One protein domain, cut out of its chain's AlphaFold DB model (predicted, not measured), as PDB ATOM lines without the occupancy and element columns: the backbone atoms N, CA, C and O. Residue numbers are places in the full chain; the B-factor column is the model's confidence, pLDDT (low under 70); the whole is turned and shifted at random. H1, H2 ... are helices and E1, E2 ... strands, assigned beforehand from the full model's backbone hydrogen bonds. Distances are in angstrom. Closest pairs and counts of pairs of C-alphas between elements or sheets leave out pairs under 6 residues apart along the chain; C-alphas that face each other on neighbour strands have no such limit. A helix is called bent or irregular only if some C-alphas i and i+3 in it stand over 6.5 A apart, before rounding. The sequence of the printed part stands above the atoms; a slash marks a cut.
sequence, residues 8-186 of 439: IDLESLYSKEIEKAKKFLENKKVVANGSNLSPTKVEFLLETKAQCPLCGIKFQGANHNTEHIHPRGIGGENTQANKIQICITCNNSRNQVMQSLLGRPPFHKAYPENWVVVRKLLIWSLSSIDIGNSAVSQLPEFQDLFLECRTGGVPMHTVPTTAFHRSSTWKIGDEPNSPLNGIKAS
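AT A GLANCE: This is residues 8 to 186 of the 439 residues of the protein "HNH_5 domain-containing protein" of Euryarchaeota archaeon (UniProt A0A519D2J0). A cluster of mostly crossed helices round H6 makes one end of this domain, a small hairpin of two strands, E1 and E2, lies near the middle, and the short helix H3 lies at the other end with the unnamed loops of residues 48 to 63. The long link of residues 27 to 38 runs from the helical end to H3, and the unnamed stretch of residues 152 to 186 leads from H8 to the end of the printed part. The printed part has 179 residues, with eight named helices and two named strands in the order H1, H2, H3, E1, E2, H4, H5, H6, H7, H8. The sheet has the order E1 - E2 and is antiparallel; the class is mostly helix, though under half of the residues are in named elements. The whole is compact, with a radius of gyration of the C-alphas of 15.7 A, and it is rounded, with spans of 45 by 34 by 29 A.

IN THESE COORDINATES: E1 is residues 64 to 68 and E2 is residues 83 to 87, 13.1 A and 13.2 A from first to last C-alpha; E1 begins with C-alpha 64 at (-33.915, -3.742, -48.603). H4, residues 88 to 102, follows E2 at once and is 20.8 A long. H5 is residues 107 to 110; it is neither bent nor irregular, but only just: C-alphas 107 and 110 are 6.0 A apart. H6, residues 115 to 130, is the longest helix at 22.5 A. H7 is residues 133 to 136, and H8, residues 140 to 151, is 15.5 A long and ends with C-alpha 151 at (-39.656, -12.506, -62.161). Before the strands come H1, residues 8 to 13, which begins with C-alpha 8 at (-65.784, -11.974, -49.076), H2, residues 15 to 26, 16.4 A, and H3, residues 39 to 47, 12.3 A.

HOW THE PARTS SIT: E1 and E2 are a hairpin, antiparallel at 145 degrees, with N 65 and O 86 at 2.9 A and N 84 and O 67 at 3.0 A, within hydrogen-bond range. The closest C-alphas of E1 and H4 are those of His 64 and Ile 88, 4.9 A apart. The closest C-alphas of H3 and E2 are those of Val 42 and Gln 85, 8.0 A apart; H3 touches no helix. H4 and H8 touch, closest at the C-alphas of Ser 93 and Cys 149, 5.1 A, at a steep tilt of 43 degrees, opposite ways. H6 is the hub, touching five helices. With residues 117 to 121 alone it touches H4, closest at Val 117 and Leu 101, C-alphas 7.1 A apart, at a shallow tilt of 19 degrees, opposite ways. H6 touches H2 at a steep tilt of 41 degrees, opposite ways, with the C-alphas of Arg 119 and Ile 18 closest at 6.4 A. H6 touches H7, closest at the C-alphas of Trp 124 and Val 136, 5.8 A. H6 and H8 only just touch, with 3 pairs of C-alphas within 8 A, the closest being Trp 124 and Phe 142 at 7.0 A. H1 and H6 only just touch, with 3 such pairs, the closest being Leu 10 and Ile 123 at 6.8 A. H2 and H5 only just touch, again with 3 pairs, the C-alphas of Leu 25 and His 108 closest at 4.8 A. Every O i to N i+4 pair is within hydrogen-bond range in H1, H2, H3, H4 and H8, and 11 of 12 are in H6; H5 and H7 are too short for such a pair.

THE WHOLE: The two C-alphas farthest apart are those of Glu 113 and Gly 173, at 46.2 A. The printed part has no cut. The links from H2 to H3, H3 to E1 and E1 to E2 are long, and the other links are tight. The mean pLDDT of the printed part is 91.9, and residues 184 to 186 are under 70.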
ATOM      1  N   ILE A   8     -64.834 -12.561 -50.032       91.00
ATOM      2  CA  ILE A   8     -65.784 -11.974 -49.076       91.00
ATOM      3  C   ILE A   8     -65.198 -12.061 -47.665       91.00
ATOM      4  O   ILE A   8     -65.211 -11.075 -46.927       91.00
ATOM      5  N   ASP A   9     -64.608 -13.208 -47.319       92.62
ATOM      6  CA  ASP A   9     -63.904 -13.390 -46.053       92.62
ATOM      7  C   ASP A   9     -62.759 -12.367 -45.901       92.62
ATOM      8  O   ASP A   9     -62.594 -11.752 -44.845       92.62
ATOM      9  N   LEU A  10     -61.986 -12.137 -46.971       93.94
ATOM     10  CA  LEU A  10     -60.897 -11.154 -46.985       93.94
ATOM     11  C   LEU A  10     -61.402  -9.704 -46.906       93.94
ATOM     12  O   LEU A  10     -60.786  -8.881 -46.228       93.94
ATOM     13  N   GLU A  11     -62.510  -9.376 -47.577       94.25
ATOM     14  CA  GLU A  11     -63.153  -8.060 -47.476       94.25
ATOM     15  C   GLU A  11     -63.621  -7.780 -46.043       94.25
ATOM     16  O   GLU A  11     -63.393  -6.687 -45.523       94.25
ATOM     17  N   SER A  12     -64.207  -8.779 -45.378       96.19
ATOM     18  CA  SER A  12     -64.602  -8.687 -43.971       96.19
ATOM     19  C   SER A  12     -63.389  -8.465 -43.059       96.19
ATOM     20  O   SER A  12     -63.377  -7.531 -42.246       96.19
ATOM     21  N   LEU A  13     -62.327  -9.257 -43.259       95.75
ATOM     22  CA  LEU A  13     -61.087  -9.188 -42.482       95.75
ATOM     23  C   LEU A  13     -60.413  -7.809 -42.558       95.75
ATOM     24  O   LEU A  13     -59.925  -7.317 -41.542       95.75
ATOM     25  N   TYR A  14     -60.417  -7.176 -43.735       96.81
ATOM     26  CA  TYR A  14     -59.766  -5.881 -43.987       96.81
ATOM     27  C   TYR A  14     -60.741  -4.701 -44.091       96.81
ATOM     28  O   TYR A  14     -60.403  -3.644 -44.631       96.81
ATOM     29  N   SER A  15     -61.958  -4.858 -43.571       97.44
ATOM     30  CA  SER A  15     -63.021  -3.848 -43.641       97.44
ATOM     31  C   SER A  15     -62.590  -2.485 -43.088       97.44
ATOM     32  O   SER A  15     -62.889  -1.448 -43.681       97.44
ATOM     33  N   LYS A  16     -61.815  -2.459 -41.997       97.31
ATOM     34  CA  LYS A  16     -61.303  -1.214 -41.399       97.31
ATOM     35  C   LYS A  16     -60.348  -0.476 -42.338       97.31
ATOM     36  O   LYS A  16     -60.457   0.739 -42.489       97.31
ATOM     37  N   GLU A  17     -59.410  -1.181 -42.960       97.44
ATOM     38  CA  GLU A  17     -58.453  -0.628 -43.918       97.44
ATOM     39  C   GLU A  17     -59.161  -0.142 -45.187       97.44
ATOM     40  O   GLU A  17     -58.840   0.938 -45.692       97.44
ATOM     41  N   ILE A  18     -60.157  -0.896 -45.665       97.81
ATOM     42  CA  ILE A  18     -61.002  -0.526 -46.807       97.81
ATOM     43  C   ILE A  18     -61.752   0.779 -46.512       97.81
ATOM     44  O   ILE A  18     -61.659   1.726 -47.293       97.81
ATOM     45  N   GLU A  19     -62.412   0.889 -45.360       97.50
ATOM     46  CA  GLU A  19     -63.116   2.114 -44.960       97.50
ATOM     47  C   GLU A  19     -62.168   3.313 -44.806       97.50
ATOM     48  O   GLU A  19     -62.491   4.432 -45.215       97.50
ATOM     49  N   LYS A  20     -60.957   3.097 -44.274       96.25
ATOM     50  CA  LYS A  20     -59.922   4.143 -44.222       96.25
ATOM     51  C   LYS A  20     -59.522   4.618 -45.618       96.25
ATOM     52  O   LYS A  20     -59.414   5.826 -45.834       96.25
ATOM     53  N   ALA A  21     -59.311   3.697 -46.558       97.00
ATOM     54  CA  ALA A  21     -58.953   4.032 -47.933       97.00
ATOM     55  C   ALA A  21     -60.066   4.820 -48.633       97.00
ATOM     56  O   ALA A  21     -59.793   5.850 -49.252       97.00
ATOM     57  N   LYS A  22     -61.320   4.388 -48.458       97.38
ATOM     58  CA  LYS A  22     -62.504   5.066 -48.991       97.38
ATOM     59  C   LYS A  22     -62.579   6.513 -48.505       97.38
ATOM     60  O   LYS A  22     -62.521   7.441 -49.309       97.38
ATOM     61  N   LYS A  23     -62.552   6.711 -47.181       96.38
ATOM     62  CA  LYS A  23     -62.559   8.045 -46.559       96.38
ATOM     63  C   LYS A  23     -61.375   8.898 -47.002       96.38
ATOM     64  O   LYS A  23     -61.506  10.113 -47.124       96.38
ATOM     65  N   PHE A  24     -60.195   8.312 -47.195       96.25
ATOM     66  CA  PHE A  24     -59.021   9.056 -47.648       96.25
ATOM     67  C   PHE A  24     -59.209   9.615 -49.065       96.25
ATOM     68  O   PHE A  24     -58.903  10.788 -49.298       96.25
ATOM     69  N   LEU A  25     -59.719   8.790 -49.985       95.50
ATOM     70  CA  LEU A  25     -59.956   9.172 -51.377       95.50
ATOM     71  C   LEU A  25     -61.112  10.170 -51.510       95.50
ATOM     72  O   LEU A  25     -60.944  11.180 -52.190       95.50
ATOM     73  N   GLU A  26     -62.218   9.957 -50.791       95.56
ATOM     74  CA  GLU A  26     -63.362  10.883 -50.735       95.56
ATOM     75  C   GLU A  26     -62.949  12.277 -50.257       95.56
ATOM     76  O   GLU A  26     -63.295  13.287 -50.866       95.56
ATOM     77  N   ASN A  27     -62.127  12.332 -49.206       94.69
ATOM     78  CA  ASN A  27     -61.636  13.588 -48.641       94.69
ATOM     79  C   ASN A  27     -60.467  14.202 -49.433       94.69
ATOM     80  O   ASN A  27     -59.883  15.186 -48.977       94.69
ATOM     81  N   LYS A  28     -60.077  13.614 -50.577       92.25
ATOM     82  CA  LYS A  28     -58.990  14.084 -51.460       92.25
ATOM     83  C   LYS A  28     -57.690  14.400 -50.707       92.25
ATOM     84  O   LYS A  28     -56.959  15.328 -51.057       92.25
ATOM     85  N   LYS A  29     -57.394  13.634 -49.651       82.75
ATOM     86  CA  LYS A  29     -56.267  13.919 -48.755       82.75
ATOM     87  C   LYS A  29     -54.927  13.758 -49.475       82.75
ATOM     88  O   LYS A  29     -54.762  12.926 -50.368       82.75
ATOM     89  N   VAL A  30     -53.947  14.558 -49.054       79.38
ATOM     90  CA  VAL A  30     -52.556  14.454 -49.510       79.38
ATOM     91  C   VAL A  30     -51.796  13.496 -48.596       79.38
ATOM     92  O   VAL A  30     -52.053  13.401 -47.395       79.38
ATOM     93  N   VAL A  31     -50.854  12.763 -49.179       81.44
ATOM     94  CA  VAL A  31     -50.005  11.819 -48.456       81.44
ATOM     95  C   VAL A  31     -49.107  12.586 -47.484       81.44
ATOM     96  O   VAL A  31     -48.337  13.444 -47.905       81.44
ATOM     97  N   ALA A  32     -49.176  12.270 -46.189       77.44
ATOM     98  CA  ALA A  32     -48.267  12.845 -45.193       77.44
ATOM     99  C   ALA A  32     -46.802  12.414 -45.449       77.44
ATOM    100  O   ALA A  32     -46.531  11.548 -46.277       77.44
ATOM    101  N   ASN A  33     -45.825  12.898 -44.681       80.62
ATOM    102  CA  ASN A  33     -44.457  12.357 -44.751       80.62
ATOM    103  C   ASN A  33     -44.363  10.960 -44.124       80.62
ATOM    104  O   ASN A  33     -45.081  10.641 -43.174       80.62
ATOM    105  N   GLY A  34     -43.545  10.094 -44.720       82.31
ATOM    106  CA  GLY A  34     -43.336   8.719 -44.265       82.31
ATOM    107  C   GLY A  34     -42.072   8.624 -43.430       82.31
ATOM    108  O   GLY A  34     -41.208   9.493 -43.511       82.31
ATOM    109  N   SER A  35     -41.945   7.561 -42.645       90.56
ATOM    110  CA  SER A  35     -40.685   7.245 -41.978       90.56
ATOM    111  C   SER A  35     -40.335   5.778 -42.151       90.56
ATOM    112  O   SER A  35     -41.216   4.925 -42.270       90.56
ATOM    113  N   ASN A  36     -39.040   5.491 -42.132       93.31
ATOM    114  CA  ASN A  36     -38.533   4.127 -42.164       93.31
ATOM    115  C   ASN A  36     -38.736   3.438 -40.803       93.31
ATOM    116  O   ASN A  36     -39.254   4.034 -39.848       93.31
ATOM    117  N   LEU A  37     -38.360   2.165 -40.720       94.25
ATOM    118  CA  LEU A  37     -38.074   1.527 -39.439       94.25
ATOM    119  C   LEU A  37     -36.889   2.218 -38.758       94.25
ATOM    120  O   LEU A  37     -36.078   2.874 -39.415       94.25
ATOM    121  N   SER A  38     -36.804   2.090 -37.432       95.69
ATOM    122  CA  SER A  38     -35.657   2.625 -36.701       95.69
ATOM    123  C   SER A  38     -34.367   1.930 -37.161       95.69
ATOM    124  O   SER A  38     -34.404   0.729 -37.450       95.69
ATOM    125  N   PRO A  39     -33.226   2.642 -37.197       96.06
ATOM    126  CA  PRO A  39     -31.942   2.049 -37.572       96.06
ATOM    127  C   PRO A  39     -31.621   0.773 -36.789       96.06
ATOM    128  O   PRO A  39     -31.251  -0.224 -37.394       96.06
ATOM    129  N   THR A  40     -31.891   0.749 -35.480       97.19
ATOM    130  CA  THR A  40     -31.657  -0.421 -34.618       97.19
ATOM    131  C   THR A  40     -32.492  -1.640 -35.022       97.19
ATOM    132  O   THR A  40     -32.003  -2.764 -34.994       97.19
ATOM    133  N   LYS A  41     -33.752  -1.446 -35.441       97.31
ATOM    134  CA  LYS A  41     -34.573  -2.551 -35.965       97.31
ATOM    135  C   LYS A  41     -34.023  -3.067 -37.294       97.31
ATOM    136  O   LYS A  41     -34.059  -4.267 -37.535       97.31
ATOM    137  N   VAL A  42     -33.537  -2.176 -38.154       97.19
ATOM    138  CA  VAL A  42     -32.941  -2.555 -39.442       97.19
ATOM    139  C   VAL A  42     -31.629  -3.315 -39.238       97.19
ATOM    140  O   VAL A  42     -31.422  -4.341 -39.880       97.19
ATOM    141  N   GLU A  43     -30.778  -2.854 -38.324       97.44
ATOM    142  CA  GLU A  43     -29.523  -3.511 -37.951       97.44
ATOM    143  C   GLU A  43     -29.771  -4.915 -37.392       97.44
ATOM    144  O   GLU A  43     -29.201  -5.878 -37.897       97.44
ATOM    145  N   PHE A  44     -30.731  -5.065 -36.474       98.19
ATOM    146  CA  PHE A  44     -31.133  -6.374 -35.954       98.19
ATOM    147  C   PHE A  44     -31.559  -7.356 -37.063       98.19
ATOM    148  O   PHE A  44     -31.162  -8.522 -37.059       98.19
ATOM    149  N   LEU A  45     -32.330  -6.896 -38.055       98.12
ATOM    150  CA  LEU A  45     -32.728  -7.729 -39.199       98.12
ATOM    151  C   LEU A  45     -31.527  -8.155 -40.062       98.12
ATOM    152  O   LEU A  45     -31.527  -9.249 -40.625       98.12
ATOM    153  N   LEU A  46     -30.505  -7.306 -40.181       97.38
ATOM    154  CA  LEU A  46     -29.278  -7.622 -40.912       97.38
ATOM    155  C   LEU A  46     -28.412  -8.639 -40.159       97.38
ATOM    156  O   LEU A  46     -27.948  -9.610 -40.758       97.38
ATOM    157  N   GLU A  47     -28.225  -8.450 -38.853       97.12
ATOM    158  CA  GLU A  47     -27.425  -9.335 -37.995       97.12
ATOM    159  C   GLU A  47     -28.009 -10.749 -37.923       97.12
ATOM    160  O   GLU A  47     -27.288 -11.739 -38.067       97.12
ATOM    161  N   THR A  48     -29.334 -10.844 -37.807       96.62
ATOM    162  CA  THR A  48     -30.073 -12.118 -37.798       96.62
ATOM    163  C   THR A  48     -30.210 -12.752 -39.183       96.62
ATOM    164  O   THR A  48     -30.768 -13.842 -39.316       96.62
ATOM    165  N   LYS A  49     -29.677 -12.110 -40.237       96.44
ATOM    166  CA  LYS A  49     -29.795 -12.540 -41.641       96.44
ATOM    167  C   LYS A  49     -31.252 -12.771 -42.051       96.44
ATOM    168  O   LYS A  49     -31.537 -13.698 -42.819       96.44
ATOM    169  N   ALA A  50     -32.147 -11.923 -41.545       98.06
ATOM    170  CA  ALA A  50     -33.569 -12.008 -41.806       98.06
ATOM    171  C   ALA A  50     -33.870 -11.949 -43.308       98.06
ATOM    172  O   ALA A  50     -33.102 -11.424 -44.122       98.06
ATOM    173  N   GLN A  51     -35.015 -12.501 -43.683       97.75
ATOM    174  CA  GLN A  51     -35.432 -12.609 -45.075       97.75
ATOM    175  C   GLN A  51     -36.611 -11.700 -45.404       97.75
ATOM    176  O   GLN A  51     -37.458 -11.394 -44.566       97.75
ATOM    177  N   CYS A  52     -36.708 -11.333 -46.681       96.75
ATOM    178  CA  CYS A  52     -37.893 -10.701 -47.226       96.75
ATOM    179  C   CYS A  52     -39.107 -11.631 -47.048       96.75
ATOM    180  O   CYS A  52     -39.075 -12.745 -47.578       96.75
ATOM    181  N   PRO A  53     -40.196 -11.177 -46.402       95.19
ATOM    182  CA  PRO A  53     -41.380 -12.003 -46.170       95.19
ATOM    183  C   PRO A  53     -42.079 -12.440 -47.461       95.19
ATOM    184  O   PRO A  53     -42.782 -13.438 -47.458       95.19
ATOM    185  N   LEU A  54     -41.870 -11.739 -48.577       93.00
ATOM    186  CA  LEU A  54     -42.499 -12.092 -49.851       93.00
ATOM    187  C   LEU A  54     -41.707 -13.129 -50.647       93.00
ATOM    188  O   LEU A  54     -42.301 -13.991 -51.279       93.00
ATOM    189  N   CYS A  55     -40.375 -13.030 -50.663       91.88
ATOM    190  CA  CYS A  55     -39.550 -13.817 -51.586       91.88
ATOM    191  C   CYS A  55     -38.412 -14.596 -50.928       91.88
ATOM    192  O   CYS A  55     -37.633 -15.220 -51.637       91.88
ATOM    193  N   GLY A  56     -38.224 -14.523 -49.612       93.31
ATOM    194  CA  GLY A  56     -37.171 -15.273 -48.923       93.31
ATOM    195  C   GLY A  56     -35.730 -14.811 -49.198       93.31
ATOM    196  O   GLY A  56     -34.789 -15.420 -48.691       93.31
ATOM    197  N   ILE A  57     -35.510 -13.744 -49.974       93.81
ATOM    198  CA  ILE A  57     -34.167 -13.169 -50.155       93.81
ATOM    199  C   ILE A  57     -33.678 -12.600 -48.823       93.81
ATOM    200  O   ILE A  57     -34.393 -11.827 -48.189       93.81
ATOM    201  N   LYS A  58     -32.452 -12.955 -48.430       96.75
ATOM    202  CA  LYS A  58     -31.801 -12.434 -47.222       96.75
ATOM    203  C   LYS A  58     -31.495 -10.947 -47.357       96.75
ATOM    204  O   LYS A  58     -31.037 -10.491 -48.411       96.75
ATOM    205  N   PHE A  59     -31.722 -10.207 -46.284       96.25
ATOM    206  CA  PHE A  59     -31.304  -8.820 -46.193       96.25
ATOM    207  C   PHE A  59     -29.787  -8.746 -46.042       96.25
ATOM    208  O   PHE A  59     -29.193  -9.445 -45.225       96.25
ATOM    209  N   GLN A  60     -29.161  -7.932 -46.887       90.94
ATOM    210  CA  GLN A  60     -27.727  -7.677 -46.870       90.94
ATOM    211  C   GLN A  60     -27.417  -6.340 -47.547       90.94
ATOM    212  O   GLN A  60     -27.978  -6.014 -48.600       90.94
ATOM    213  N   GLY A  61     -26.484  -5.585 -46.965       90.38
ATOM    214  CA  GLY A  61     -26.102  -4.270 -47.474       90.38
ATOM    215  C   GLY A  61     -27.321  -3.364 -47.645       90.38
ATOM    216  O   GLY A  61     -28.095  -3.188 -46.715       90.38
ATOM    217  N   ALA A  62     -27.506  -2.820 -48.847       89.94
ATOM    218  CA  ALA A  62     -28.612  -1.920 -49.173       89.94
ATOM    219  C   ALA A  62     -29.731  -2.591 -49.993       89.94
ATOM    220  O   ALA A  62     -30.450  -1.905 -50.708       89.94
ATOM    221  N   ASN A  63     -29.895  -3.921 -49.958       92.50
ATOM    222  CA  ASN A  63     -30.868  -4.620 -50.816       92.50
ATOM    223  C   ASN A  63     -32.328  -4.587 -50.309       92.50
ATOM    224  O   ASN A  63     -33.180  -5.314 -50.833       92.50
ATOM    225  N   HIS A  64     -32.632  -3.770 -49.300       96.69
ATOM    226  CA  HIS A  64     -33.915  -3.742 -48.603       96.69
ATOM    227  C   HIS A  64     -34.359  -2.318 -48.260       96.69
ATOM    228  O   HIS A  64     -33.550  -1.402 -48.152       96.69
ATOM    229  N   ASN A  65     -35.659  -2.137 -48.046       95.56
ATOM    230  CA  ASN A  65     -36.238  -0.891 -47.554       95.56
ATOM    231  C   ASN A  65     -37.516  -1.144 -46.732       95.56
ATOM    232  O   ASN A  65     -38.063  -2.250 -46.709       95.56
ATOM    233  N   THR A  66     -37.927  -0.123 -45.981       97.12
ATOM    234  CA  THR A  66     -39.200  -0.145 -45.261       97.12
ATOM    235  C   THR A  66     -40.326   0.138 -46.244       97.12
ATOM    236  O   THR A  66     -40.248   1.111 -46.989       97.12
ATOM    237  N   GLU A  67     -41.364  -0.692 -46.219       96.56
ATOM    238  CA  GLU A  67     -42.552  -0.549 -47.056       96.56
ATOM    239  C   GLU A  67     -43.819  -0.429 -46.210       96.56
ATOM    240  O   GLU A  67     -43.908  -1.016 -45.124       96.56
ATOM    241  N   HIS A  68     -44.800   0.319 -46.723       97.12
ATOM    242  CA  HIS A  68     -46.134   0.422 -46.140       97.12
ATOM    243  C   HIS A  68     -47.077  -0.600 -46.784       97.12
ATOM    244  O   HIS A  68     -47.321  -0.560 -47.984       97.12
ATOM    245  N   ILE A  69     -47.635  -1.516 -45.992       96.94
ATOM    246  CA  ILE A  69     -48.454  -2.627 -46.505       96.94
ATOM    247  C   ILE A  69     -49.746  -2.104 -47.134       96.94
ATOM    248  O   ILE A  69     -50.093  -2.493 -48.241       96.94
ATOM    249  N   HIS A  70     -50.449  -1.205 -46.451       96.81
ATOM    250  CA  HIS A  70     -51.469  -0.322 -47.005       96.81
ATOM    251  C   HIS A  70     -50.738   0.882 -47.610       96.81
ATOM    252  O   HIS A  70     -50.160   1.677 -46.854       96.81
ATOM    253  N   PRO A  71     -50.740   1.048 -48.946       95.50
ATOM    254  CA  PRO A  71     -50.032   2.143 -49.583       95.50
ATOM    255  C   PRO A  71     -50.582   3.499 -49.142       95.50
ATOM    256  O   PRO A  71     -51.789   3.752 -49.105       95.50
ATOM    257  N   ARG A  72     -49.673   4.420 -48.843       94.25
ATOM    258  CA  ARG A  72     -50.027   5.729 -48.280       94.25
ATOM    259  C   ARG A  72     -50.781   6.624 -49.259       94.25
ATOM    260  O   ARG A  72     -51.589   7.444 -48.842       94.25
ATOM    261  N   GLY A  73     -50.547   6.425 -50.558       92.69
ATOM    262  CA  GLY A  73     -51.277   7.092 -51.638       92.69
ATOM    263  C   GLY A  73     -52.780   6.818 -51.640       92.69
ATOM    264  O   GLY A  73     -53.523   7.599 -52.225       92.69
ATOM    265  N   ILE A  74     -53.222   5.746 -50.977       94.69
ATOM    266  CA  ILE A  74     -54.629   5.340 -50.869       94.69
ATOM    267  C   ILE A  74     -55.079   5.226 -49.403       94.69
ATOM    268  O   ILE A  74     -55.948   4.426 -49.079       94.69
ATOM    269  N   GLY A  75     -54.469   5.996 -48.495       94.75
ATOM    270  CA  GLY A  75     -54.924   6.114 -47.103       94.75
ATOM    271  C   GLY A  75     -54.150   5.322 -46.055       94.75
ATOM    272  O   GLY A  75     -54.533   5.342 -44.889       94.75
ATOM    273  N   GLY A  76     -53.050   4.670 -46.432       95.81
ATOM    274  CA  GLY A  76     -52.187   3.979 -45.479       95.81
ATOM    275  C   GLY A  76     -51.501   4.918 -44.486       95.81
ATOM    276  O   GLY A  76     -50.849   5.898 -44.862       95.81
ATOM    277  N   GLU A  77     -51.592   4.591 -43.199       94.19
ATOM    278  CA  GLU A  77     -50.993   5.376 -42.117       94.19
ATOM    279  C   GLU A  77     -49.505   5.048 -41.921       94.19
ATOM    280  O   GLU A  77     -49.022   3.964 -42.254       94.19
ATOM    281  N   ASN A  78     -48.754   5.981 -41.332       94.88
ATOM    282  CA  ASN A  78     -47.333   5.796 -41.029       94.88
ATOM    283  C   ASN A  78     -47.108   5.121 -39.658       94.88
ATOM    284  O   ASN A  78     -46.362   5.630 -38.824       94.88
ATOM    285  N   THR A  79     -47.760   3.985 -39.410       96.00
ATOM    286  CA  THR A  79     -47.703   3.250 -38.130       96.00
ATOM    287  C   THR A  79     -46.811   2.012 -38.223       96.00
ATOM    288  O   THR A  79     -46.555   1.502 -39.310       96.00
ATOM    289  N   GLN A  80     -46.344   1.484 -37.084       96.69
ATOM    290  CA  GLN A  80     -45.568   0.233 -37.066       96.69
ATOM    291  C   GLN A  80     -46.389  -0.968 -37.561       96.69
ATOM    292  O   GLN A  80     -45.835  -1.864 -38.192       96.69
ATOM    293  N   ALA A  81     -47.708  -0.957 -37.340       96.75
ATOM    294  CA  ALA A  81     -48.620  -1.987 -37.839       96.75
ATOM    295  C   ALA A  81     -48.729  -1.997 -39.366       96.75
ATOM    296  O   ALA A  81     -48.990  -3.043 -39.956       96.75
ATOM    297  N   ASN A  82     -48.494  -0.854 -40.011       97.69
ATOM    298  CA  ASN A  82     -48.501  -0.744 -41.461       97.69
ATOM    299  C   ASN A  82     -47.104  -0.878 -42.088       97.69
ATOM    300  O   ASN A  82     -46.979  -0.759 -43.298       97.69
ATOM    301  N   LYS A  83     -46.041  -1.090 -41.303       98.00
ATOM    302  CA  LYS A  83     -44.663  -1.145 -41.809       98.00
ATOM    303  C   LYS A  83     -44.117  -2.561 -41.813       98.00
ATOM    304  O   LYS A  83     -44.240  -3.285 -40.827       98.00
ATOM    305  N   ILE A  84     -43.409  -2.896 -42.883       97.88
ATOM    306  CA  ILE A  84     -42.599  -4.110 -43.011       97.88
ATOM    307  C   ILE A  84     -41.232  -3.773 -43.587       97.88
ATOM    308  O   ILE A  84     -41.057  -2.745 -44.239       97.88
ATOM    309  N   GLN A  85     -40.274  -4.669 -43.382       98.12
ATOM    310  CA  GLN A  85     -39.020  -4.656 -44.121       98.12
ATOM    311  C   GLN A  85     -39.124  -5.642 -45.289       98.12
ATOM    312  O   GLN A  85     -39.465  -6.807 -45.084       98.12
ATOM    313  N   ILE A  86     -38.834  -5.200 -46.513       97.88
ATOM    314  CA  ILE A  86     -38.825  -6.062 -47.707       97.88
ATOM    315  C   ILE A  86     -37.614  -5.767 -48.589       97.88
ATOM    316  O   ILE A  86     -36.937  -4.753 -48.416       97.88
ATOM    317  N   CYS A  87     -37.311  -6.661 -49.536       96.44
ATOM    318  CA  CYS A  87     -36.248  -6.399 -50.500       96.44
ATOM    319  C   CYS A  87     -36.690  -5.335 -51.515       96.44
ATOM    320  O   CYS A  87     -37.871  -5.255 -51.871       96.44
ATOM    321  N   ILE A  88     -35.730  -4.557 -52.020       93.94
ATOM    322  CA  ILE A  88     -35.990  -3.472 -52.980       93.94
ATOM    323  C   ILE A  88     -36.722  -3.994 -54.217       93.94
ATOM    324  O   ILE A  88     -37.637  -3.341 -54.706       93.94
ATOM    325  N   THR A  89     -36.369  -5.183 -54.711       92.19
ATOM    326  CA  THR A  89     -37.007  -5.749 -55.902       92.19
ATOM    327  C   THR A  89     -38.491  -6.028 -55.672       92.19
ATOM    328  O   THR A  89     -39.306  -5.640 -56.498       92.19
ATOM    329  N   CYS A  90     -38.870  -6.638 -54.542       95.81
ATOM    330  CA  CYS A  90     -40.283  -6.855 -54.217       95.81
ATOM    331  C   CYS A  90     -41.023  -5.539 -53.975       95.81
ATOM    332  O   CYS A  90     -42.171  -5.423 -54.398       95.81
ATOM    333  N   ASN A  91     -40.381  -4.554 -53.339       96.50
ATOM    334  CA  ASN A  91     -40.981  -3.234 -53.176       96.50
ATOM    335  C   ASN A  91     -41.281  -2.591 -54.538       96.50
ATOM    336  O   ASN A  91     -42.420  -2.237 -54.839       96.50
ATOM    337  N   ASN A  92     -40.276  -2.529 -55.410       92.31
ATOM    338  CA  ASN A  92     -40.427  -1.975 -56.749       92.31
ATOM    339  C   ASN A  92     -41.539  -2.689 -57.527       92.31
ATOM    340  O   ASN A  92     -42.389  -2.015 -58.098       92.31
ATOM    341  N   SER A  93     -41.599  -4.024 -57.498       94.19
ATOM    342  CA  SER A  93     -42.663  -4.777 -58.174       94.19
ATOM    343  C   SER A  93     -44.058  -4.481 -57.608       94.19
ATOM    344  O   SER A  93     -44.995  -4.337 -58.386       94.19
ATOM    345  N   ARG A  94     -44.224  -4.314 -56.285       95.38
ATOM    346  CA  ARG A  94     -45.511  -3.884 -55.690       95.38
ATOM    347  C   ARG A  94     -45.914  -2.486 -56.150       95.38
ATOM    348  O   ARG A  94     -47.073  -2.263 -56.497       95.38
ATOM    349  N   ASN A  95     -44.959  -1.560 -56.200       92.88
ATOM    350  CA  ASN A  95     -45.201  -0.213 -56.711       92.88
ATOM    351  C   ASN A  95     -45.607  -0.223 -58.187       92.88
ATOM    352  O   ASN A  95     -46.487   0.547 -58.570       92.88
ATOM    353  N   GLN A  96     -45.017  -1.105 -58.999       88.56
ATOM    354  CA  GLN A  96     -45.416  -1.270 -60.396       88.56
ATOM    355  C   GLN A  96     -46.834  -1.828 -60.526       88.56
ATOM    356  O   GLN A  96     -47.619  -1.271 -61.279       88.56
ATOM    357  N   VAL A  97     -47.212  -2.839 -59.733       91.88
ATOM    358  CA  VAL A  97     -48.601  -3.345 -59.692       91.88
ATOM    359  C   VAL A  97     -49.586  -2.209 -59.406       91.88
ATOM    360  O   VAL A  97     -50.553  -2.027 -60.141       91.88
ATOM    361  N   MET A  98     -49.313  -1.396 -58.380       93.94
ATOM    362  CA  MET A  98     -50.158  -0.246 -58.050       93.94
ATOM    363  C   MET A  98     -50.241   0.760 -59.207       93.94
ATOM    364  O   MET A  98     -51.336   1.212 -59.532       93.94
ATOM    365  N   GLN A  99     -49.114   1.120 -59.829       89.94
ATOM    366  CA  GLN A  99     -49.090   2.115 -60.907       89.94
ATOM    367  C   GLN A  99     -49.751   1.620 -62.195       89.94
ATOM    368  O   GLN A  99     -50.438   2.393 -62.858       89.94
ATOM    369  N   SER A 100     -49.593   0.344 -62.532       84.06
ATOM    370  CA  SER A 100     -50.240  -0.264 -63.695       84.06
ATOM    371  C   SER A 100     -51.760  -0.316 -63.550       84.06
ATOM    372  O   SER A 100     -52.472  -0.190 -64.541       84.06
ATOM    373  N   LEU A 101     -52.266  -0.477 -62.322       87.62
ATOM    374  CA  LEU A 101     -53.700  -0.602 -62.057       87.62
ATOM    375  C   LEU A 101     -54.389   0.734 -61.762       87.62
ATOM    376  O   LEU A 101     -55.537   0.926 -62.150       87.62
ATOM    377  N   LEU A 102     -53.714   1.647 -61.060       89.75
ATOM    378  CA  LEU A 102     -54.296   2.916 -60.606       89.75
ATOM    379  C   LEU A 102     -53.742   4.149 -61.334       89.75
ATOM    380  O   LEU A 102     -54.215   5.260 -61.099       89.75
ATOM    381  N   GLY A 103     -52.729   3.990 -62.189       89.12
ATOM    382  CA  GLY A 103     -52.035   5.095 -62.847       89.12
ATOM    383  C   GLY A 103     -51.055   5.821 -61.921       89.12
ATOM    384  O   GLY A 103     -50.427   5.228 -61.041       89.12
ATOM    385  N   ARG A 104     -50.886   7.134 -62.121       87.06
ATOM    386  CA  ARG A 104     -50.056   7.969 -61.237       87.06
ATOM    387  C   ARG A 104     -50.903   8.692 -60.185       87.06
ATOM    388  O   ARG A 104     -52.018   9.112 -60.488       87.06
ATOM    389  N   PRO A 105     -50.362   8.909 -58.973       86.06
ATOM    390  CA  PRO A 105     -51.022   9.744 -57.982       86.06
ATOM    391  C   PRO A 105     -51.209  11.189 -58.495       86.06
ATOM    392  O   PRO A 105     -50.434  11.652 -59.337       86.06
ATOM    393  N   PRO A 106     -52.185  11.939 -57.952       90.88
ATOM    394  CA  PRO A 106     -53.039  11.543 -56.834       90.88
ATOM    395  C   PRO A 106     -54.226  10.666 -57.268       90.88
ATOM    396  O   PRO A 106     -54.974  11.014 -58.178       90.88
ATOM    397  N   PHE A 107     -54.424   9.542 -56.573       91.94
ATOM    398  CA  PHE A 107     -55.392   8.509 -56.969       91.94
ATOM    399  C   PHE A 107     -56.860   8.903 -56.759       91.94
ATOM    400  O   PHE A 107     -57.738   8.303 -57.370       91.94
ATOM    401  N   HIS A 108     -57.136   9.949 -55.969       92.44
ATOM    402  CA  HIS A 108     -58.494  10.480 -55.795       92.44
ATOM    403  C   HIS A 108     -59.094  11.048 -57.092       92.44
ATOM    404  O   HIS A 108     -60.289  11.300 -57.142       92.44
ATOM    405  N   LYS A 109     -58.286  11.285 -58.137       91.00
ATOM    406  CA  LYS A 109     -58.763  11.819 -59.423       91.00
ATOM    407  C   LYS A 109     -59.576  10.825 -60.251       91.00
ATOM    408  O   LYS A 109     -60.316  11.262 -61.117       91.00
ATOM    409  N   ALA A 110     -59.390   9.530 -60.018       88.56
ATOM    410  CA  ALA A 110     -60.118   8.460 -60.699       88.56
ATOM    411  C   ALA A 110     -61.145   7.781 -59.770       88.56
ATOM    412  O   ALA A 110     -61.633   6.698 -60.081       88.56
ATOM    413  N   TYR A 111     -61.396   8.379 -58.600       91.25
ATOM    414  CA  TYR A 111     -62.393   7.931 -57.637       91.25
ATOM    415  C   TYR A 111     -63.693   8.729 -57.850       91.25
ATOM    416  O   TYR A 111     -63.606   9.958 -57.940       91.25
ATOM    417  N   PRO A 112     -64.879   8.087 -57.817       94.25
ATOM    418  CA  PRO A 112     -65.143   6.709 -57.377       94.25
ATOM    419  C   PRO A 112     -65.022   5.619 -58.452       94.25
ATOM    420  O   PRO A 112     -65.150   4.438 -58.125       94.25
ATOM    421  N   GLU A 113     -64.762   5.969 -59.710       92.12
ATOM    422  CA  GLU A 113     -64.845   5.056 -60.857       92.12
ATOM    423  C   GLU A 113     -63.907   3.844 -60.724       92.12
ATOM    424  O   GLU A 113     -64.260   2.726 -61.096       92.12
ATOM    425  N   ASN A 114     -62.724   4.033 -60.134       90.44
ATOM    426  CA  ASN A 114     -61.728   2.979 -59.931       90.44
ATOM    427  C   ASN A 114     -61.828   2.256 -58.573       90.44
ATOM    428  O   ASN A 114     -60.947   1.453 -58.245       90.44
ATOM    429  N   TRP A 115     -62.867   2.511 -57.767       95.38
ATOM    430  CA  TRP A 115     -62.940   2.032 -56.380       95.38
ATOM    431  C   TRP A 115     -62.806   0.511 -56.249       95.38
ATOM    432  O   TRP A 115     -62.098   0.024 -55.367       95.38
ATOM    433  N   VAL A 116     -63.425  -0.253 -57.154       93.69
ATOM    434  CA  VAL A 116     -63.328  -1.724 -57.163       93.69
ATOM    435  C   VAL A 116     -61.869  -2.182 -57.279       93.69
ATOM    436  O   VAL A 116     -61.453  -3.108 -56.582       93.69
ATOM    437  N   VAL A 117     -61.071  -1.504 -58.110       94.50
ATOM    438  CA  VAL A 117     -59.648  -1.814 -58.307       94.50
ATOM    439  C   VAL A 117     -58.835  -1.426 -57.074       94.50
ATOM    440  O   VAL A 117     -58.010  -2.218 -56.625       94.50
ATOM    441  N   VAL A 118     -59.093  -0.255 -56.481       96.19
ATOM    442  CA  VAL A 118     -58.442   0.183 -55.231       96.19
ATOM    443  C   VAL A 118     -58.698  -0.818 -54.106       96.19
ATOM    444  O   VAL A 118     -57.761  -1.220 -53.413       96.19
ATOM    445  N   ARG A 119     -59.952  -1.251 -53.937       96.50
ATOM    446  CA  ARG A 119     -60.355  -2.210 -52.906       96.50
ATOM    447  C   ARG A 119     -59.627  -3.543 -53.070       96.50
ATOM    448  O   ARG A 119     -59.003  -4.020 -52.126       96.50
ATOM    449  N   LYS A 120     -59.639  -4.107 -54.281       96.00
ATOM    450  CA  LYS A 120     -58.912  -5.346 -54.593       96.00
ATOM    451  C   LYS A 120     -57.398  -5.201 -54.412       96.00
ATOM    452  O   LYS A 120     -56.778  -6.087 -53.830       96.00
ATOM    453  N   LEU A 121     -56.808  -4.079 -54.837       96.56
ATOM    454  CA  LEU A 121     -55.384  -3.796 -54.624       96.56
ATOM    455  C   LEU A 121     -55.043  -3.827 -53.140       96.56
ATOM    456  O   LEU A 121     -54.047  -4.433 -52.755       96.56
ATOM    457  N   LEU A 122     -55.859  -3.176 -52.311       97.19
ATOM    458  CA  LEU A 122     -55.643  -3.107 -50.874       97.19
ATOM    459  C   LEU A 122     -55.697  -4.498 -50.232       97.19
ATOM    460  O   LEU A 122     -54.791  -4.852 -49.478       97.19
ATOM    461  N   ILE A 123     -56.698  -5.304 -50.596       97.00
ATOM    462  CA  ILE A 123     -56.835  -6.688 -50.128       97.00
ATOM    463  C   ILE A 123     -55.620  -7.518 -50.539       97.00
ATOM    464  O   ILE A 123     -55.024  -8.180 -49.693       97.00
ATOM    465  N   TRP A 124     -55.201  -7.464 -51.806       97.19
ATOM    466  CA  TRP A 124     -53.993  -8.153 -52.271       97.19
ATOM    467  C   TRP A 124     -52.745  -7.685 -51.504       97.19
ATOM    468  O   TRP A 124     -51.929  -8.490 -51.049       97.19
ATOM    469  N   SER A 125     -52.615  -6.375 -51.301       96.94
ATOM    470  CA  SER A 125     -51.472  -5.755 -50.636       96.94
ATOM    471  C   SER A 125     -51.330  -6.214 -49.180       96.94
ATOM    472  O   SER A 125     -50.212  -6.521 -48.762       96.94
ATOM    473  N   LEU A 126     -52.439  -6.308 -48.438       96.75
ATOM    474  CA  LEU A 126     -52.489  -6.777 -47.046       96.75
ATOM    475  C   LEU A 126     -52.346  -8.301 -46.951       96.75
ATOM    476  O   LEU A 126     -51.448  -8.811 -46.279       96.75
ATOM    477  N   SER A 127     -53.169  -9.035 -47.699       95.25
ATOM    478  CA  SER A 127     -53.212 -10.499 -47.639       95.25
ATOM    479  C   SER A 127     -51.927 -11.173 -48.115       95.25
ATOM    480  O   SER A 127     -51.553 -12.209 -47.570       95.25
ATOM    481  N   SER A 128     -51.195 -10.576 -49.066       93.94
ATOM    482  CA  SER A 128     -49.877 -11.073 -49.500       93.94
ATOM    483  C   SER A 128     -48.831 -11.107 -48.382       93.94
ATOM    484  O   SER A 128     -47.852 -11.841 -48.500       93.94
ATOM    485  N   ILE A 129     -49.030 -10.340 -47.307       94.81
ATOM    486  CA  ILE A 129     -48.133 -10.262 -46.151       94.81
ATOM    487  C   ILE A 129     -48.665 -11.070 -44.968       94.81
ATOM    488  O   ILE A 129     -47.883 -11.753 -44.307       94.81
ATOM    489  N   ASP A 130     -49.970 -11.003 -44.706       93.75
ATOM    490  CA  ASP A 130     -50.585 -11.640 -43.535       93.75
ATOM    491  C   ASP A 130     -50.867 -13.132 -43.734       93.75
ATOM    492  O   ASP A 130     -50.804 -13.901 -42.781       93.75
ATOM    493  N   ILE A 131     -51.187 -13.545 -44.963       91.00
ATOM    494  CA  ILE A 131     -51.698 -14.894 -45.257       91.00
ATOM    495  C   ILE A 131     -50.879 -15.571 -46.368       91.00
ATOM    496  O   ILE A 131     -50.632 -16.776 -46.331       91.00
ATOM    497  N   GLY A 132     -50.420 -14.798 -47.354       87.69
ATOM    498  CA  GLY A 132     -49.567 -15.263 -48.443       87.69
ATOM    499  C   GLY A 132     -50.339 -15.888 -49.604       87.69
ATOM    500  O   GLY A 132     -51.431 -15.447 -49.966       87.69
ATOM    501  N   ASN A 133     -49.741 -16.915 -50.221       80.00
ATOM    502  CA  ASN A 133     -50.168 -17.466 -51.515       80.00
ATOM    503  C   ASN A 133     -51.619 -17.977 -51.558       80.00
ATOM    504  O   ASN A 133     -52.238 -17.927 -52.620       80.00
ATOM    505  N   SER A 134     -52.165 -18.474 -50.445       77.25
ATOM    506  CA  SER A 134     -53.550 -18.960 -50.394       77.25
ATOM    507  C   SER A 134     -54.558 -17.822 -50.565       77.25
ATOM    508  O   SER A 134     -55.498 -17.963 -51.342       77.25
ATOM    509  N   ALA A 135     -54.336 -16.671 -49.928       80.50
ATOM    510  CA  ALA A 135     -55.245 -15.530 -50.020       80.50
ATOM    511  C   ALA A 135     -55.108 -14.789 -51.355       80.50
ATOM    512  O   ALA A 135     -56.107 -14.503 -52.010       80.50
ATOM    513  N   VAL A 136     -53.880 -14.557 -51.834       83.94
ATOM    514  CA  VAL A 136     -53.677 -13.874 -53.130       83.94
ATOM    515  C   VAL A 136     -54.151 -14.701 -54.328       83.94
ATOM    516  O   VAL A 136     -54.320 -14.158 -55.413       83.94
ATOM    517  N   SER A 137     -54.416 -16.001 -54.147       84.94
ATOM    518  CA  SER A 137     -55.031 -16.835 -55.185       84.94
ATOM    519  C   SER A 137     -56.474 -16.441 -55.515       84.94
ATOM    520  O   SER A 137     -56.940 -16.776 -56.601       84.94
ATOM    521  N   GLN A 138     -57.131 -15.679 -54.632       87.12
ATOM    522  CA  GLN A 138     -58.435 -15.055 -54.884       87.12
ATOM    523  C   GLN A 138     -58.332 -13.815 -55.787       87.12
ATOM    524  O   GLN A 138     -59.339 -13.340 -56.302       87.12
ATOM    525  N   LEU A 139     -57.119 -13.281 -55.977       90.44
ATOM    526  CA  LEU A 139     -56.825 -12.100 -56.795       90.44
ATOM    527  C   LEU A 139     -55.699 -12.421 -57.796       90.44
ATOM    528  O   LEU A 139     -54.631 -11.792 -57.758       90.44
ATOM    529  N   PRO A 140     -55.897 -13.431 -58.669       88.31
ATOM    530  CA  PRO A 140     -54.856 -13.912 -59.570       88.31
ATOM    531  C   PRO A 140     -54.345 -12.813 -60.504       88.31
ATOM    532  O   PRO A 140     -53.155 -12.774 -60.780       88.31
ATOM    533  N   GLU A 141     -55.191 -11.866 -60.917       86.94
ATOM    534  CA  GLU A 141     -54.800 -10.764 -61.796       86.94
ATOM    535  C   GLU A 141     -53.752  -9.827 -61.161       86.94
ATOM    536  O   GLU A 141     -52.858  -9.334 -61.847       86.94
ATOM    537  N   PHE A 142     -53.798  -9.635 -59.838       93.38
ATOM    538  CA  PHE A 142     -52.820  -8.828 -59.097       93.38
ATOM    539  C   PHE A 142     -51.529  -9.610 -58.863       93.38
ATOM    540  O   PHE A 142     -50.426  -9.072 -58.988       93.38
ATOM    541  N   GLN A 143     -51.671 -10.891 -58.525       92.38
ATOM    542  CA  GLN A 143     -50.537 -11.761 -58.252       92.38
ATOM    543  C   GLN A 143     -49.726 -12.065 -59.514       92.38
ATOM    544  O   GLN A 143     -48.496 -12.049 -59.459       92.38
ATOM    545  N   ASP A 144     -50.390 -12.307 -60.643       86.25
ATOM    546  CA  ASP A 144     -49.743 -12.548 -61.931       86.25
ATOM    547  C   ASP A 144     -48.961 -11.302 -62.366       86.25
ATOM    548  O   ASP A 144     -47.779 -11.410 -62.686       86.25
ATOM    549  N   LEU A 145     -49.555 -10.106 -62.247       87.12
ATOM    550  CA  LEU A 145     -48.872  -8.844 -62.546       87.12
ATOM    551  C   LEU A 145     -47.654  -8.610 -61.639       87.12
ATOM    552  O   LEU A 145     -46.611  -8.134 -62.093       87.12
ATOM    553  N   PHE A 146     -47.755  -8.972 -60.358       93.06
ATOM    554  CA  PHE A 146     -46.618  -8.917 -59.445       93.06
ATOM    555  C   PHE A 146     -45.492  -9.855 -59.881       93.06
ATOM    556  O   PHE A 146     -44.340  -9.427 -59.928       93.06
ATOM    557  N   LEU A 147     -45.803 -11.115 -60.205       87.19
ATOM    558  CA  LEU A 147     -44.821 -12.093 -60.684       87.19
ATOM    559  C   LEU A 147     -44.216 -11.671 -62.025       87.19
ATOM    560  O   LEU A 147     -43.028 -11.862 -62.262       87.19
ATOM    561  N   GLU A 148     -44.988 -11.033 -62.889       80.88
ATOM    562  CA  GLU A 148     -44.479 -10.465 -64.128       80.88
ATOM    563  C   GLU A 148     -43.467  -9.349 -63.868       80.88
ATOM    564  O   GLU A 148     -42.315  -9.438 -64.293       80.88
ATOM    565  N   CYS A 149     -43.839  -8.378 -63.033       82.62
ATOM    566  CA  CYS A 149     -42.958  -7.287 -62.623       82.62
ATOM    567  C   CYS A 149     -41.739  -7.759 -61.813       82.62
ATOM    568  O   CYS A 149     -40.749  -7.032 -61.703       82.62
ATOM    569  N   ARG A 150     -41.818  -8.920 -61.153       85.69
ATOM    570  CA  ARG A 150     -40.790  -9.404 -60.220       85.69
ATOM    571  C   ARG A 150     -39.829 -10.407 -60.843       85.69
ATOM    572  O   ARG A 150     -38.645 -10.397 -60.499       85.69
ATOM    573  N   THR A 151     -40.339 -11.300 -61.674       80.94
ATOM    574  CA  THR A 151     -39.656 -12.506 -62.161       80.94
ATOM    575  C   THR A 151     -39.955 -12.790 -63.633       80.94
ATOM    576  O   THR A 151     -39.624 -13.874 -64.109       80.94
ATOM    577  N   GLY A 152     -40.581 -11.863 -64.368       77.69
ATOM    578  CA  GLY A 152     -40.988 -12.099 -65.757       77.69
ATOM    579  C   GLY A 152     -42.054 -13.191 -65.884       77.69
ATOM    580  O   GLY A 152     -42.076 -13.927 -66.865       77.69
ATOM    581  N   GLY A 153     -42.885 -13.365 -64.850       77.56
ATOM    582  CA  GLY A 153     -43.981 -14.336 -64.819       77.56
ATOM    583  C   GLY A 153     -43.571 -15.713 -64.295       77.56
ATOM    584  O   GLY A 153     -44.409 -16.605 -64.165       77.56
ATOM    585  N   VAL A 154     -42.294 -15.905 -63.953       76.94
ATOM    586  CA  VAL A 154     -41.816 -17.156 -63.352       76.94
ATOM    587  C   VAL A 154     -42.237 -17.222 -61.874       76.94
ATOM    588  O   VAL A 154     -42.096 -16.225 -61.160       76.94
ATOM    589  N   PRO A 155     -42.727 -18.372 -61.368       78.81
ATOM    590  CA  PRO A 155     -43.032 -18.539 -59.950       78.81
ATOM    591  C   PRO A 155     -41.817 -18.282 -59.054       78.81
ATOM    592  O   PRO A 155     -40.692 -18.658 -59.383       78.81
ATOM    593  N   MET A 156     -42.036 -17.694 -57.878       79.62
ATOM    594  CA  MET A 156     -40.959 -17.551 -56.896       79.62
ATOM    595  C   MET A 156     -40.591 -18.918 -56.304       79.62
ATOM    596  O   MET A 156     -41.444 -19.637 -55.792       79.62
ATOM    597  N   HIS A 157     -39.306 -19.270 -56.374       70.06
ATOM    598  CA  HIS A 157     -38.787 -20.564 -55.910       70.06
ATOM    599  C   HIS A 157     -38.359 -20.568 -54.439       70.06
ATOM    600  O   HIS A 157     -38.100 -21.625 -53.869       70.06
ATOM    601  N   THR A 158     -38.259 -19.391 -53.827       75.12
ATOM    602  CA  THR A 158     -37.766 -19.213 -52.464       75.12
ATOM    603  C   THR A 158     -38.901 -18.825 -51.531       75.12
ATOM    604  O   THR A 158     -39.609 -17.843 -51.754       75.12
ATOM    605  N   VAL A 159     -39.045 -19.602 -50.462       84.44
ATOM    606  CA  VAL A 159     -39.957 -19.334 -49.349       84.44
ATOM    607  C   VAL A 159     -39.130 -18.736 -48.214       84.44
ATOM    608  O   VAL A 159     -38.026 -19.233 -47.960       84.44
ATOM    609  N   PRO A 160     -39.601 -17.683 -47.530       92.81
ATOM    610  CA  PRO A 160     -38.940 -17.242 -46.313       92.81
ATOM    611  C   PRO A 160     -38.961 -18.346 -45.246       92.81
ATOM    612  O   PRO A 160     -39.904 -19.121 -45.126       92.81
ATOM    613  N   THR A 161     -37.909 -18.414 -44.451       94.75
ATOM    614  CA  THR A 161     -37.826 -19.236 -43.235       94.75
ATOM    615  C   THR A 161     -37.443 -18.399 -42.023       94.75
ATOM    616  O   THR A 161     -37.705 -18.793 -40.897       94.75
ATOM    617  N   THR A 162     -36.840 -17.234 -42.258       96.81
ATOM    618  CA  THR A 162     -36.334 -16.310 -41.236       96.81
ATOM    619  C   THR A 162     -36.862 -14.892 -41.471       96.81
ATOM    620  O   THR A 162     -36.162 -13.903 -41.269       96.81
ATOM    621  N   ALA A 163     -38.096 -14.760 -41.965       97.44
ATOM    622  CA  ALA A 163     -38.722 -13.454 -42.134       97.44
ATOM    623  C   ALA A 163     -39.439 -13.003 -40.860       97.44
ATOM    624  O   ALA A 163     -40.067 -13.797 -40.155       97.44
ATOM    625  N   PHE A 164     -39.399 -11.698 -40.628       97.94
ATOM    626  CA  PHE A 164     -40.200 -11.023 -39.617       97.94
ATOM    627  C   PHE A 164     -41.448 -10.429 -40.266       97.94
ATOM    628  O   PHE A 164     -41.426 -10.017 -41.430       97.94
ATOM    629  N   HIS A 165     -42.541 -10.408 -39.514       96.62
ATOM    630  CA  HIS A 165     -43.817  -9.878 -39.975       96.62
ATOM    631  C   HIS A 165     -43.875  -8.340 -39.824       96.62
ATOM    632  O   HIS A 165     -42.848  -7.650 -39.856       96.62
ATOM    633  N   ARG A 166     -45.082  -7.778 -39.682       97.44
ATOM    634  CA  ARG A 166     -45.322  -6.351 -39.406       97.44
ATOM    635  C   ARG A 166     -44.444  -5.875 -38.253       97.44
ATOM    636  O   ARG A 166     -44.304  -6.559 -37.249       97.44
ATOM    637  N   SER A 167     -43.895  -4.669 -38.350       97.69
ATOM    638  CA  SER A 167     -42.998  -4.140 -37.313       97.69
ATOM    639  C   SER A 167     -43.649  -4.051 -35.929       97.69
ATOM    640  O   SER A 167     -42.948  -4.061 -34.921       97.69
ATOM    641  N   SER A 168     -44.978  -3.976 -35.847       97.50
ATOM    642  CA  SER A 168     -45.699  -4.009 -34.572       97.50
ATOM    643  C   SER A 168     -45.738  -5.379 -33.892       97.50
ATOM    644  O   SER A 168     -46.095  -5.427 -32.722       97.50
ATOM    645  N   THR A 169     -45.433  -6.482 -34.584       97.56
ATOM    646  CA  THR A 169     -45.582  -7.838 -34.024       97.56
ATOM    647  C   THR A 169     -44.289  -8.419 -33.469       97.56
ATOM    648  O   THR A 169     -44.288  -9.564 -33.034       97.56
ATOM    649  N   TRP A 170     -43.190  -7.668 -33.504       98.06
ATOM    650  CA  TRP A 170     -41.900  -8.121 -32.994       98.06
ATOM    651  C   TRP A 170     -41.067  -6.975 -32.417       98.06
ATOM    652  O   TRP A 170     -41.185  -5.801 -32.806       98.06
ATOM    653  N   LYS A 171     -40.171  -7.338 -31.506       97.69
ATOM    654  CA  LYS A 171     -39.133  -6.500 -30.898       97.69
ATOM    655  C   LYS A 171     -37.750  -7.113 -31.140       97.69
ATOM    656  O   LYS A 171     -37.612  -8.236 -31.609       97.69
ATOM    657  N   ILE A 172     -36.714  -6.324 -30.871       97.69
ATOM    658  CA  ILE A 172     -35.324  -6.786 -30.967       97.69
ATOM    659  C   ILE A 172     -35.130  -7.949 -29.988       97.69
ATOM    660  O   ILE A 172     -35.532  -7.844 -28.831       97.69
ATOM    661  N   GLY A 173     -34.522  -9.030 -30.473       97.12
ATOM    662  CA  GLY A 173     -34.325 -10.276 -29.731       97.12
ATOM    663  C   GLY A 173     -35.412 -11.331 -29.949       97.12
ATOM    664  O   GLY A 173     -35.218 -12.462 -29.521       97.12
ATOM    665  N   ASP A 174     -36.519 -11.002 -30.624       98.12
ATOM    666  CA  ASP A 174     -37.524 -12.005 -30.984       98.12
ATOM    667  C   ASP A 174     -37.034 -12.907 -32.128       98.12
ATOM    668  O   ASP A 174     -36.272 -12.487 -33.002       98.12
ATOM    669  N   GLU A 175     -37.549 -14.134 -32.159       97.69
ATOM    670  CA  GLU A 175     -37.382 -15.057 -33.284       97.69
ATOM    671  C   GLU A 175     -38.230 -14.636 -34.506       97.69
ATOM    672  O   GLU A 175     -39.251 -13.949 -34.357       97.69
ATOM    673  N   PRO A 176     -37.864 -15.064 -35.734       97.62
ATOM    674  CA  PRO A 176     -38.642 -14.790 -36.939       97.62
ATOM    675  C   PRO A 176     -40.102 -15.254 -36.832       97.62
ATOM    676  O   PRO A 176     -40.391 -16.444 -36.728       97.62
ATOM    677  N   ASN A 177     -41.038 -14.313 -36.943       96.75
ATOM    678  CA  ASN A 177     -42.459 -14.537 -36.656       96.75
ATOM    679  C   ASN A 177     -43.397 -14.373 -37.863       96.75
ATOM    680  O   ASN A 177     -44.603 -14.199 -37.689       96.75
ATOM    681  N   SER A 178     -42.873 -14.364 -39.092       95.25
ATOM    682  CA  SER A 178     -43.733 -14.273 -40.272       95.25
ATOM    683  C   SER A 178     -44.625 -15.511 -40.399       95.25
ATOM    684  O   SER A 178     -44.092 -16.624 -40.398       95.25
ATOM    685  N   PRO A 179     -45.947 -15.351 -40.612       91.69
ATOM    686  CA  PRO A 179     -46.838 -16.479 -40.894       91.69
ATOM    687  C   PRO A 179     -46.453 -17.199 -42.195       91.69
ATOM    688  O   PRO A 179     -46.876 -18.322 -42.432       91.69
ATOM    689  N   LEU A 180     -45.626 -16.561 -43.030       90.75
ATOM    690  CA  LEU A 180     -45.148 -17.094 -44.301       90.75
ATOM    691  C   LEU A 180     -43.905 -17.979 -44.159       90.75
ATOM    692  O   LEU A 180     -43.500 -18.617 -45.132       90.75
ATOM    693  N   ASN A 181     -43.292 -18.016 -42.971       92.25
ATOM    694  CA  ASN A 181     -42.105 -18.825 -42.735       92.25
ATOM    695  C   ASN A 181     -42.431 -20.317 -42.916       92.25
ATOM    696  O   ASN A 181     -43.323 -20.857 -42.271       92.25
ATOM    697  N   GLY A 182     -41.696 -20.997 -43.801       81.75
ATOM    698  CA  GLY A 182     -41.807 -22.448 -43.994       81.75
ATOM    699  C   GLY A 182     -43.023 -22.931 -44.797       81.75
ATOM    700  O   GLY A 182     -43.167 -24.140 -44.996       81.75
ATOM    701  N   ILE A 183     -43.872 -22.036 -45.320       79.19
ATOM    702  CA  ILE A 183     -44.973 -22.423 -46.218       79.19
ATOM    703  C   ILE A 183     -44.388 -22.952 -47.533       79.19
ATOM    704  O   ILE A 183     -43.897 -22.181 -48.351       79.19
ATOM    705  N   LYS A 184     -44.459 -24.266 -47.778       65.81
ATOM    706  CA  LYS A 184     -43.959 -24.876 -49.024       65.81
ATOM    707  C   LYS A 184     -44.499 -24.121 -50.245       65.81
ATOM    708  O   LYS A 184     -45.713 -24.011 -50.420       65.81
ATOM    709  N   ALA A 185     -43.602 -23.638 -51.108       63.12
ATOM    710  CA  ALA A 185     -43.996 -23.112 -52.405       63.12
ATOM    711  C   ALA A 185     -44.695 -24.245 -53.159       63.12
ATOM    712  O   ALA A 185     -44.085 -25.282 -53.410       63.12
ATOM    713  N   SER A 186     -45.975 -24.082 -53.480       57.16
ATOM    714  CA  SER A 186     -46.656 -24.990 -54.390       57.16
ATOM    715  C   SER A 186     -46.216 -24.617 -55.805       57.16
ATOM    716  O   SER A 186     -46.555 -23.531 -56.283       57.16
TER     717      SER A 186